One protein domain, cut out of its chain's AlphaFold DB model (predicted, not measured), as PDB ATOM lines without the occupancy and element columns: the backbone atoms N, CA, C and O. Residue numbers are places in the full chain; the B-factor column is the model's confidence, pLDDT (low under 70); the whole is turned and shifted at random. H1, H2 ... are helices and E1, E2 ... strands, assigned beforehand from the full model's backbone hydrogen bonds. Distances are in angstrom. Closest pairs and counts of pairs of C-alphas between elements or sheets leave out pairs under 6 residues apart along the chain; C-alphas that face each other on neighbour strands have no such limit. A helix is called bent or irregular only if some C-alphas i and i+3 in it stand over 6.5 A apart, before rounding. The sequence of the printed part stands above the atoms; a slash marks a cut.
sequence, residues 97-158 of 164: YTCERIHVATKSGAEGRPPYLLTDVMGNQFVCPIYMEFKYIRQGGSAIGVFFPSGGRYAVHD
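AT A GLANCE: This is residues 97 to 158 of the 164 residues of an uncharacterized protein of Ruminococcus sp (UniProt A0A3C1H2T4). One sheet of five strands curls into a small, nearly closed barrel, its edge strands E3 and E5 coming together, with the short helix H1 at one end. Long E1 bends sharply and serves both sides of the barrel. The 62 printed residues hold E1, E2, E3, H1, E4, E5 along the chain; the sheet order is E3, E2, E1, E4, E5, antiparallel throughout, and the class is mostly strand. The whole is compact, with a radius of gyration of the C-alphas of 10.4 A and spans of 30 by 21 by 19 A.

HOW THE PARTS SIT: E1, residues 98 to 108, bends by 87 degrees at residue 105. It pairs first with E4, residues 142 to 147 (N 100 to O 145, 3.0 A), then with E2, residues 116 to 120 (N 108 to O 117, 2.9 A). E3, residues 125 to 128, forms a hairpin with E2 (N 126 to O 118, 2.8 A); E1, E2 and E3 are a meander, each strand the antiparallel neighbour of the one before. E5, residues 153 to 157, forms a hairpin with E4 (N 146 to O 154, 2.8 A). This is a folded sheet, bent back into two leaves that face each other: E3 and E2 face E4 and E5, with E1 as hinge. The closest C-alphas of E3 and E5, those of Val 127 and Tyr 154, are 4.6 A apart. H1, residues 131 to 136, is on the sheet at a height of 7.8 A, only just over none of its strands, with two of its C-alphas falling on E2 and two on E5; its closest C-alpha pair with E5 is Glu 133 and His 157, 5.4 A. Every O i to N i+4 pair in H1 is within hydrogen-bond range.

IN THESE COORDINATES: E1 starts at C-alpha 98 (34.141, 11.796, 1.916) and is 23.6 A long. E2 is 13.4 A, E3 9.8 A, H1 8.7 A, E4 15.6 A and E5 13.8 A long. E5 ends at C-alpha 157 (34.652, 2.077, -10.216).

THE WHOLE: The C-alphas farthest apart, of Glu 111 and Pro 149, are 30.4 A apart. The printed part has no cut and no long link. Mean pLDDT of the printed part is 80.1; residues 109 to 113 and residue 132 are under 70.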
ATOM      1  N   TYR A  97      34.299  16.439   0.348       81.62
ATOM      2  CA  TYR A  97      33.626  15.157   0.157       81.62
ATOM      3  C   TYR A  97      34.301  14.077   1.006       81.62
ATOM      4  O   TYR A  97      35.468  14.209   1.376       81.62
ATOM      5  N   THR A  98      33.575  13.001   1.302       83.25
ATOM      6  CA  THR A  98      34.141  11.796   1.916       83.25
ATOM      7  C   THR A  98      34.028  10.621   0.955       83.25
ATOM      8  O   THR A  98      33.079  10.524   0.177       83.25
ATOM      9  N   CYS A  99      35.026   9.743   0.986       84.56
ATOM     10  CA  CYS A  99      35.092   8.566   0.136       84.56
ATOM     11  C   CYS A  99      35.165   7.315   1.002       84.56
ATOM     12  O   CYS A  99      35.986   7.232   1.915       84.56
ATOM     13  N   GLU A 100      34.318   6.340   0.694       85.06
ATOM     14  CA  GLU A 100      34.304   5.045   1.367       85.06
ATOM     15  C   GLU A 100      34.138   3.935   0.335       85.06
ATOM     16  O   GLU A 100      33.532   4.127  -0.721       85.06
ATOM     17  N   ARG A 101      34.681   2.755   0.633       83.81
ATOM     18  CA  ARG A 101      34.453   1.579  -0.203       83.81
ATOM     19  C   ARG A 101      33.065   1.023   0.107       83.81
ATOM     20  O   ARG A 101      32.773   0.707   1.255       83.81
ATOM     21  N   ILE A 102      32.237   0.898  -0.922       85.56
ATOM     22  CA  ILE A 102      30.878   0.354  -0.847       85.56
ATOM     23  C   ILE A 102      30.813  -1.000  -1.554       85.56
ATOM     24  O   ILE A 102      31.578  -1.255  -2.490       85.56
ATOM     25  N   HIS A 103      29.886  -1.857  -1.130       85.06
ATOM     26  CA  HIS A 103      29.662  -3.163  -1.739       85.06
ATOM     27  C   HIS A 103      28.363  -3.149  -2.537       85.06
ATOM     28  O   HIS A 103      27.281  -2.891  -2.022       85.06
ATOM     29  N   VAL A 104      28.445  -3.434  -3.830       84.69
ATOM     30  CA  VAL A 104      27.294  -3.257  -4.717       84.69
ATOM     31  C   VAL A 104      26.328  -4.426  -4.566       84.69
ATOM     32  O   VAL A 104      26.599  -5.520  -5.049       84.69
ATOM     33  N   ALA A 105      25.172  -4.197  -3.949       85.06
ATOM     34  CA  ALA A 105      24.117  -5.197  -3.814       85.06
ATOM     35  C   ALA A 105      23.268  -5.301  -5.084       85.06
ATOM     36  O   ALA A 105      23.047  -6.391  -5.606       85.06
ATOM     37  N   THR A 106      22.803  -4.165  -5.609       85.12
ATOM     38  CA  THR A 106      21.959  -4.136  -6.810       85.12
ATOM     39  C   THR A 106      22.372  -3.040  -7.777       85.12
ATOM     40  O   THR A 106      23.025  -2.056  -7.425       85.12
ATOM     41  N   LYS A 107      21.980  -3.233  -9.037       83.94
ATOM     42  CA  LYS A 107      22.211  -2.294 -10.129       83.94
ATOM     43  C   LYS A 107      20.910  -2.030 -10.859       83.94
ATOM     44  O   LYS A 107      20.208  -2.977 -11.199       83.94
ATOM     45  N   SER A 108      20.625  -0.769 -11.145       80.00
ATOM     46  CA  SER A 108      19.487  -0.349 -11.966       80.00
ATOM     47  C   SER A 108      19.958   0.630 -13.048       80.00
ATOM     48  O   SER A 108      20.920   1.367 -12.844       80.00
ATOM     49  N   GLY A 109      19.351   0.564 -14.239       69.38
ATOM     50  CA  GLY A 109      19.829   1.283 -15.436       69.38
ATOM     51  C   GLY A 109      20.727   0.459 -16.377       69.38
ATOM     52  O   GLY A 109      21.453   1.021 -17.193       69.38
ATOM     53  N   ALA A 110      20.681  -0.879 -16.286       62.03
ATOM     54  CA  ALA A 110      21.523  -1.802 -17.066       62.03
ATOM     55  C   ALA A 110      21.292  -1.781 -18.593       62.03
ATOM     56  O   ALA A 110      22.123  -2.291 -19.336       62.03
ATOM     57  N   GLU A 111      20.218  -1.150 -19.071       64.25
ATOM     58  CA  GLU A 111      19.892  -1.034 -20.504       64.25
ATOM     59  C   GLU A 111      20.542   0.190 -21.184       64.25
ATOM     60  O   GLU A 111      20.113   0.624 -22.251       64.25
ATOM     61  N   GLY A 112      21.557   0.799 -20.561       63.44
ATOM     62  CA  GLY A 112      22.282   1.941 -21.129       63.44
ATOM     63  C   GLY A 112      21.570   3.287 -20.995       63.44
ATOM     64  O   GLY A 112      22.120   4.305 -21.413       63.44
ATOM     65  N   ARG A 113      20.392   3.329 -20.360       69.75
ATOM     66  CA  ARG A 113      19.649   4.569 -20.106       69.75
ATOM     67  C   ARG A 113      19.967   5.125 -18.711       69.75
ATOM     68  O   ARG A 113      19.745   4.411 -17.733       69.75
ATOM     69  N   PRO A 114      20.456   6.373 -18.601       71.00
ATOM     70  CA  PRO A 114      20.662   7.018 -17.310       71.00
ATOM     71  C   PRO A 114      19.312   7.318 -16.618       71.00
ATOM     72  O   PRO A 114      18.296   7.461 -17.305       71.00
ATOM     73  N   PRO A 115      19.283   7.473 -15.282       75.06
ATOM     74  CA  PRO A 115      20.429   7.433 -14.371       75.06
ATOM     75  C   PRO A 115      20.929   6.005 -14.103       75.06
ATOM     76  O   PRO A 115      20.136   5.087 -13.900       75.06
ATOM     77  N   TYR A 116      22.254   5.830 -14.069       83.00
ATOM     78  CA  TYR A 116      22.881   4.567 -13.679       83.00
ATOM     79  C   TYR A 116      22.989   4.520 -12.163       83.00
ATOM     80  O   TYR A 116      23.645   5.361 -11.548       83.00
ATOM     81  N   LEU A 117      22.309   3.564 -11.550       86.00
ATOM     82  CA  LEU A 117      22.065   3.570 -10.118       86.00
ATOM     83  C   LEU A 117      22.630   2.300  -9.493       86.00
ATOM     84  O   LEU A 117      22.322   1.180  -9.912       86.00
ATOM     85  N   LEU A 118      23.461   2.492  -8.476       85.75
ATOM     86  CA  LEU A 118      24.051   1.433  -7.672       85.75
ATOM     87  C   LEU A 118      23.441   1.491  -6.279       85.75
ATOM     88  O   LEU A 118      23.364   2.567  -5.688       85.75
ATOM     89  N   THR A 119      23.024   0.348  -5.752       87.38
ATOM     90  CA  THR A 119      22.567   0.249  -4.364       87.38
ATOM     91  C   THR A 119      23.576  -0.565  -3.583       87.38
ATOM     92  O   THR A 119      23.931  -1.672  -3.991       87.38
ATOM     93  N   ASP A 120      24.035  -0.011  -2.472       87.50
ATOM     94  CA  ASP A 120      24.915  -0.690  -1.528       87.50
ATOM     95  C   ASP A 120      24.139  -1.700  -0.661       87.50
ATOM     96  O   ASP A 120      22.907  -1.657  -0.588       87.50
ATOM     97  N   VAL A 121      24.849  -2.600   0.023       82.88
ATOM     98  CA  VAL A 121      24.269  -3.611   0.931       82.88
ATOM     99  C   VAL A 121      23.452  -2.972   2.058       82.88
ATOM    100  O   VAL A 121      22.474  -3.553   2.521       82.88
ATOM    101  N   MET A 122      23.788  -1.739   2.454       83.12
ATOM    102  CA  MET A 122      23.022  -0.970   3.442       83.12
ATOM    103  C   MET A 122      21.752  -0.306   2.877       83.12
ATOM    104  O   MET A 122      21.089   0.450   3.584       83.12
ATOM    105  N   GLY A 123      21.412  -0.531   1.603       82.56
ATOM    106  CA  GLY A 123      20.261   0.090   0.939       82.56
ATOM    107  C   GLY A 123      20.501   1.532   0.480       82.56
ATOM    108  O   GLY A 123      19.582   2.200   0.010       82.56
ATOM    109  N   ASN A 124      21.733   2.035   0.594       85.12
ATOM    110  CA  ASN A 124      22.090   3.371   0.131       85.12
ATOM    111  C   ASN A 124      22.205   3.399  -1.395       85.12
ATOM    112  O   ASN A 124      22.937   2.601  -1.976       85.12
ATOM    113  N   GLN A 125      21.519   4.344  -2.035       86.69
ATOM    114  CA  GLN A 125      21.563   4.524  -3.483       86.69
ATOM    115  C   GLN A 125      22.626   5.555  -3.889       86.69
ATOM    116  O   GLN A 125      22.728   6.627  -3.286       86.69
ATOM    117  N   PHE A 126      23.386   5.227  -4.929       84.88
ATOM    118  CA  PHE A 126      24.459   6.030  -5.504       84.88
ATOM    119  C   PHE A 126      24.248   6.194  -7.006       84.88
ATOM    120  O   PHE A 126      23.864   5.250  -7.700       84.88
ATOM    121  N   VAL A 127      24.545   7.388  -7.513       85.06
ATOM    122  CA  VAL A 127      24.531   7.678  -8.948       85.06
ATOM    123  C   VAL A 127      25.915   7.403  -9.526       85.06
ATOM    124  O   VAL A 127      26.904   7.994  -9.101       85.06
ATOM    125  N   CYS A 128      25.997   6.516 -10.510       81.94
ATOM    126  CA  CYS A 128      27.208   6.345 -11.297       81.94
ATOM    127  C   CYS A 128      27.127   7.269 -12.524       81.94
ATOM    128  O   CYS A 128      26.200   7.131 -13.325       81.94
ATOM    129  N   PRO A 129      28.047   8.232 -12.679       75.12
ATOM    130  CA  PRO A 129      27.983   9.198 -13.775       75.12
ATOM    131  C   PRO A 129      28.323   8.575 -15.135       75.12
ATOM    132  O   PRO A 129      27.777   8.982 -16.157       75.12
ATOM    133  N   ILE A 130      29.209   7.574 -15.160       75.12
ATOM    134  CA  ILE A 130      29.780   7.027 -16.392       75.12
ATOM    135  C   ILE A 130      29.274   5.608 -16.620       75.12
ATOM    136  O   ILE A 130      29.512   4.702 -15.821       75.12
ATOM    137  N   TYR A 131      28.632   5.387 -17.768       70.50
ATOM    138  CA  TYR A 131      28.099   4.073 -18.132       70.50
ATOM    139  C   TYR A 131      29.177   2.985 -18.207       70.50
ATOM    140  O   TYR A 131      28.946   1.851 -17.790       70.50
ATOM    141  N   MET A 132      30.361   3.318 -18.732       68.56
ATOM    142  CA  MET A 132      31.474   2.368 -18.825       68.56
ATOM    143  C   MET A 132      31.913   1.900 -17.436       68.56
ATOM    144  O   MET A 132      31.975   0.698 -17.204       68.56
ATOM    145  N   GLU A 133      32.113   2.814 -16.482       73.81
ATOM    146  CA  GLU A 133      32.415   2.459 -15.088       73.81
ATOM    147  C   GLU A 133      31.298   1.625 -14.457       73.81
ATOM    148  O   GLU A 133      31.556   0.580 -13.860       73.81
ATOM    149  N   PHE A 134      30.039   2.021 -14.669       78.12
ATOM    150  CA  PHE A 134      28.881   1.255 -14.219       78.12
ATOM    151  C   PHE A 134      28.876  -0.178 -14.770       78.12
ATOM    152  O   PHE A 134      28.485  -1.105 -14.056       78.12
ATOM    153  N   LYS A 135      29.316  -0.379 -16.017       77.94
ATOM    154  CA  LYS A 135      29.420  -1.693 -16.663       77.94
ATOM    155  C   LYS A 135      30.563  -2.537 -16.090       77.94
ATOM    156  O   LYS A 135      30.394  -3.749 -15.986       77.94
ATOM    157  N   TYR A 136      31.689  -1.921 -15.727       78.56
ATOM    158  CA  TYR A 136      32.845  -2.626 -15.160       78.56
ATOM    159  C   TYR A 136      32.616  -3.100 -13.730       78.56
ATOM    160  O   TYR A 136      33.015  -4.207 -13.381       78.56
ATOM    161  N   ILE A 137      31.910  -2.307 -12.925       80.00
ATOM    162  CA  ILE A 137      31.497  -2.717 -11.582       80.00
ATOM    163  C   ILE A 137      30.710  -4.039 -11.701       80.00
ATOM    164  O   ILE A 137      29.959  -4.231 -12.656       80.00
ATOM    165  N   ARG A 138      30.794  -4.956 -10.740       79.69
ATOM    166  CA  ARG A 138      29.949  -6.168 -10.709       79.69
ATOM    167  C   ARG A 138      28.959  -6.105  -9.553       79.69
ATOM    168  O   ARG A 138      29.209  -5.418  -8.568       79.69
ATOM    169  N   GLN A 139      27.814  -6.780  -9.676       82.44
ATOM    170  CA  GLN A 139      26.992  -7.062  -8.490       82.44
ATOM    171  C   GLN A 139      27.799  -7.977  -7.561       82.44
ATOM    172  O   GLN A 139      28.444  -8.907  -8.039       82.44
ATOM    173  N   GLY A 140      27.825  -7.664  -6.269       78.25
ATOM    174  CA  GLY A 140      28.715  -8.267  -5.274       78.25
ATOM    175  C   GLY A 140      30.138  -7.691  -5.252       78.25
ATOM    176  O   GLY A 140      30.883  -7.968  -4.316       78.25
ATOM    177  N   GLY A 141      30.517  -6.871  -6.239       81.44
ATOM    178  CA  GLY A 141      31.827  -6.220  -6.296       81.44
ATOM    179  C   GLY A 141      31.939  -5.023  -5.350       81.44
ATOM    180  O   GLY A 141      30.970  -4.624  -4.697       81.44
ATOM    181  N   SER A 142      33.128  -4.423  -5.303       81.69
ATOM    182  CA  SER A 142      33.360  -3.185  -4.556       81.69
ATOM    183  C   SER A 142      33.477  -1.969  -5.480       81.69
ATOM    184  O   SER A 142      33.881  -2.071  -6.638       81.69
ATOM    185  N   ALA A 143      33.052  -0.813  -4.981       84.94
ATOM    186  CA  ALA A 143      33.139   0.474  -5.664       84.94
ATOM    187  C   ALA A 143      33.512   1.574  -4.661       84.94
ATOM    188  O   ALA A 143      33.414   1.374  -3.450       84.94
ATOM    189  N   ILE A 144      33.922   2.744  -5.150       84.69
ATOM    190  CA  ILE A 144      34.175   3.916  -4.305       84.69
ATOM    191  C   ILE A 144      32.900   4.753  -4.263       84.69
ATOM    192  O   ILE A 144      32.497   5.332  -5.271       84.69
ATOM    193  N   GLY A 145      32.264   4.817  -3.096       85.12
ATOM    194  CA  GLY A 145      31.173   5.735  -2.808       85.12
ATOM    195  C   GLY A 145      31.723   7.107  -2.428       85.12
ATOM    196  O   GLY A 145      32.520   7.229  -1.500       85.12
ATOM    197  N   VAL A 146      31.295   8.141  -3.142       85.75
ATOM    198  CA  VAL A 146      31.598   9.548  -2.875       85.75
ATOM    199  C   VAL A 146      30.371  10.190  -2.241       85.75
ATOM    200  O   VAL A 146      29.298  10.261  -2.852       85.75
ATOM    201  N   PHE A 147      30.533  10.673  -1.016       85.06
ATOM    202  CA  PHE A 147      29.489  11.318  -0.238       85.06
ATOM    203  C   PHE A 147      29.762  12.810  -0.151       85.06
ATOM    204  O   PHE A 147      30.816  13.262   0.301       85.06
ATOM    205  N   PHE A 148      28.770  13.587  -0.560       83.12
ATOM    206  CA  PHE A 148      28.798  15.028  -0.432       83.12
ATOM    207  C   PHE A 148      28.007  15.466   0.810       83.12
ATOM    208  O   PHE A 148      26.910  14.951   1.045       83.12
ATOM    209  N   PRO A 149      28.465  16.487   1.562       74.56
ATOM    210  CA  PRO A 149      27.720  17.055   2.697       74.56
ATOM    211  C   PRO A 149      26.338  17.592   2.302       74.56
ATOM    212  O   PRO A 149      25.442  17.749   3.126       74.56
ATOM    213  N   SER A 150      26.153  17.892   1.014       71.69
ATOM    214  CA  SER A 150      24.878  18.310   0.441       71.69
ATOM    215  C   SER A 150      23.830  17.190   0.373       71.69
ATOM    216  O   SER A 150      22.659  17.510   0.154       71.69
ATOM    217  N   GLY A 151      24.220  15.927   0.581       73.81
ATOM    218  CA  GLY A 151      23.384  14.733   0.433       73.81
ATOM    219  C   GLY A 151      23.547  14.022  -0.916       73.81
ATOM    220  O   GLY A 151      22.970  12.955  -1.105       73.81
ATOM    221  N   GLY A 152      24.333  14.585  -1.844       77.56
ATOM    222  CA  GLY A 152      24.673  13.930  -3.108       77.56
ATOM    223  C   GLY A 152      25.523  12.678  -2.881       77.56
ATOM    224  O   GLY A 152      26.457  12.697  -2.079       77.56
ATOM    225  N   ARG A 153      25.198  11.592  -3.584       84.56
ATOM    226  CA  ARG A 153      25.885  10.300  -3.476       84.56
ATOM    227  C   ARG A 153      26.241   9.797  -4.861       84.56
ATOM    228  O   ARG A 153      25.350   9.543  -5.671       84.56
ATOM    229  N   TYR A 154      27.533   9.646  -5.110       85.06
ATOM    230  CA  TYR A 154      28.050   9.181  -6.390       85.06
ATOM    231  C   TYR A 154      28.894   7.936  -6.192       85.06
ATOM    232  O   TYR A 154      29.418   7.713  -5.106       85.06
ATOM    233  N   ALA A 155      29.007   7.114  -7.223       84.50
ATOM    234  CA  ALA A 155      29.833   5.921  -7.177       84.50
ATOM    235  C   ALA A 155      30.727   5.834  -8.409       84.50
ATOM    236  O   ALA A 155      30.270   6.044  -9.535       84.50
ATOM    237  N   VAL A 156      31.990   5.506  -8.160       84.38
ATOM    238  CA  VAL A 156      33.059   5.385  -9.152       84.38
ATOM    239  C   VAL A 156      33.638   3.975  -9.059       84.38
ATOM    240  O   VAL A 156      33.675   3.376  -7.979       84.38
ATOM    241  N   HIS A 157      34.064   3.416 -10.188       80.94
ATOM    242  CA  HIS A 157      34.652   2.077 -10.216       80.94
ATOM    243  C   HIS A 157      35.976   2.020  -9.431       80.94
ATOM    244  O   HIS A 157      36.847   2.862  -9.639       80.94
ATOM    245  N   ASP A 158      36.133   1.022  -8.551       75.88
ATOM    246  CA  ASP A 158      37.382   0.751  -7.826       75.88
ATOM    247  C   ASP A 158      38.190  -0.351  -8.544       75.88
ATOM    248  O   ASP A 158      37.882  -1.532  -8.366       75.88
TER     249      ASP A 158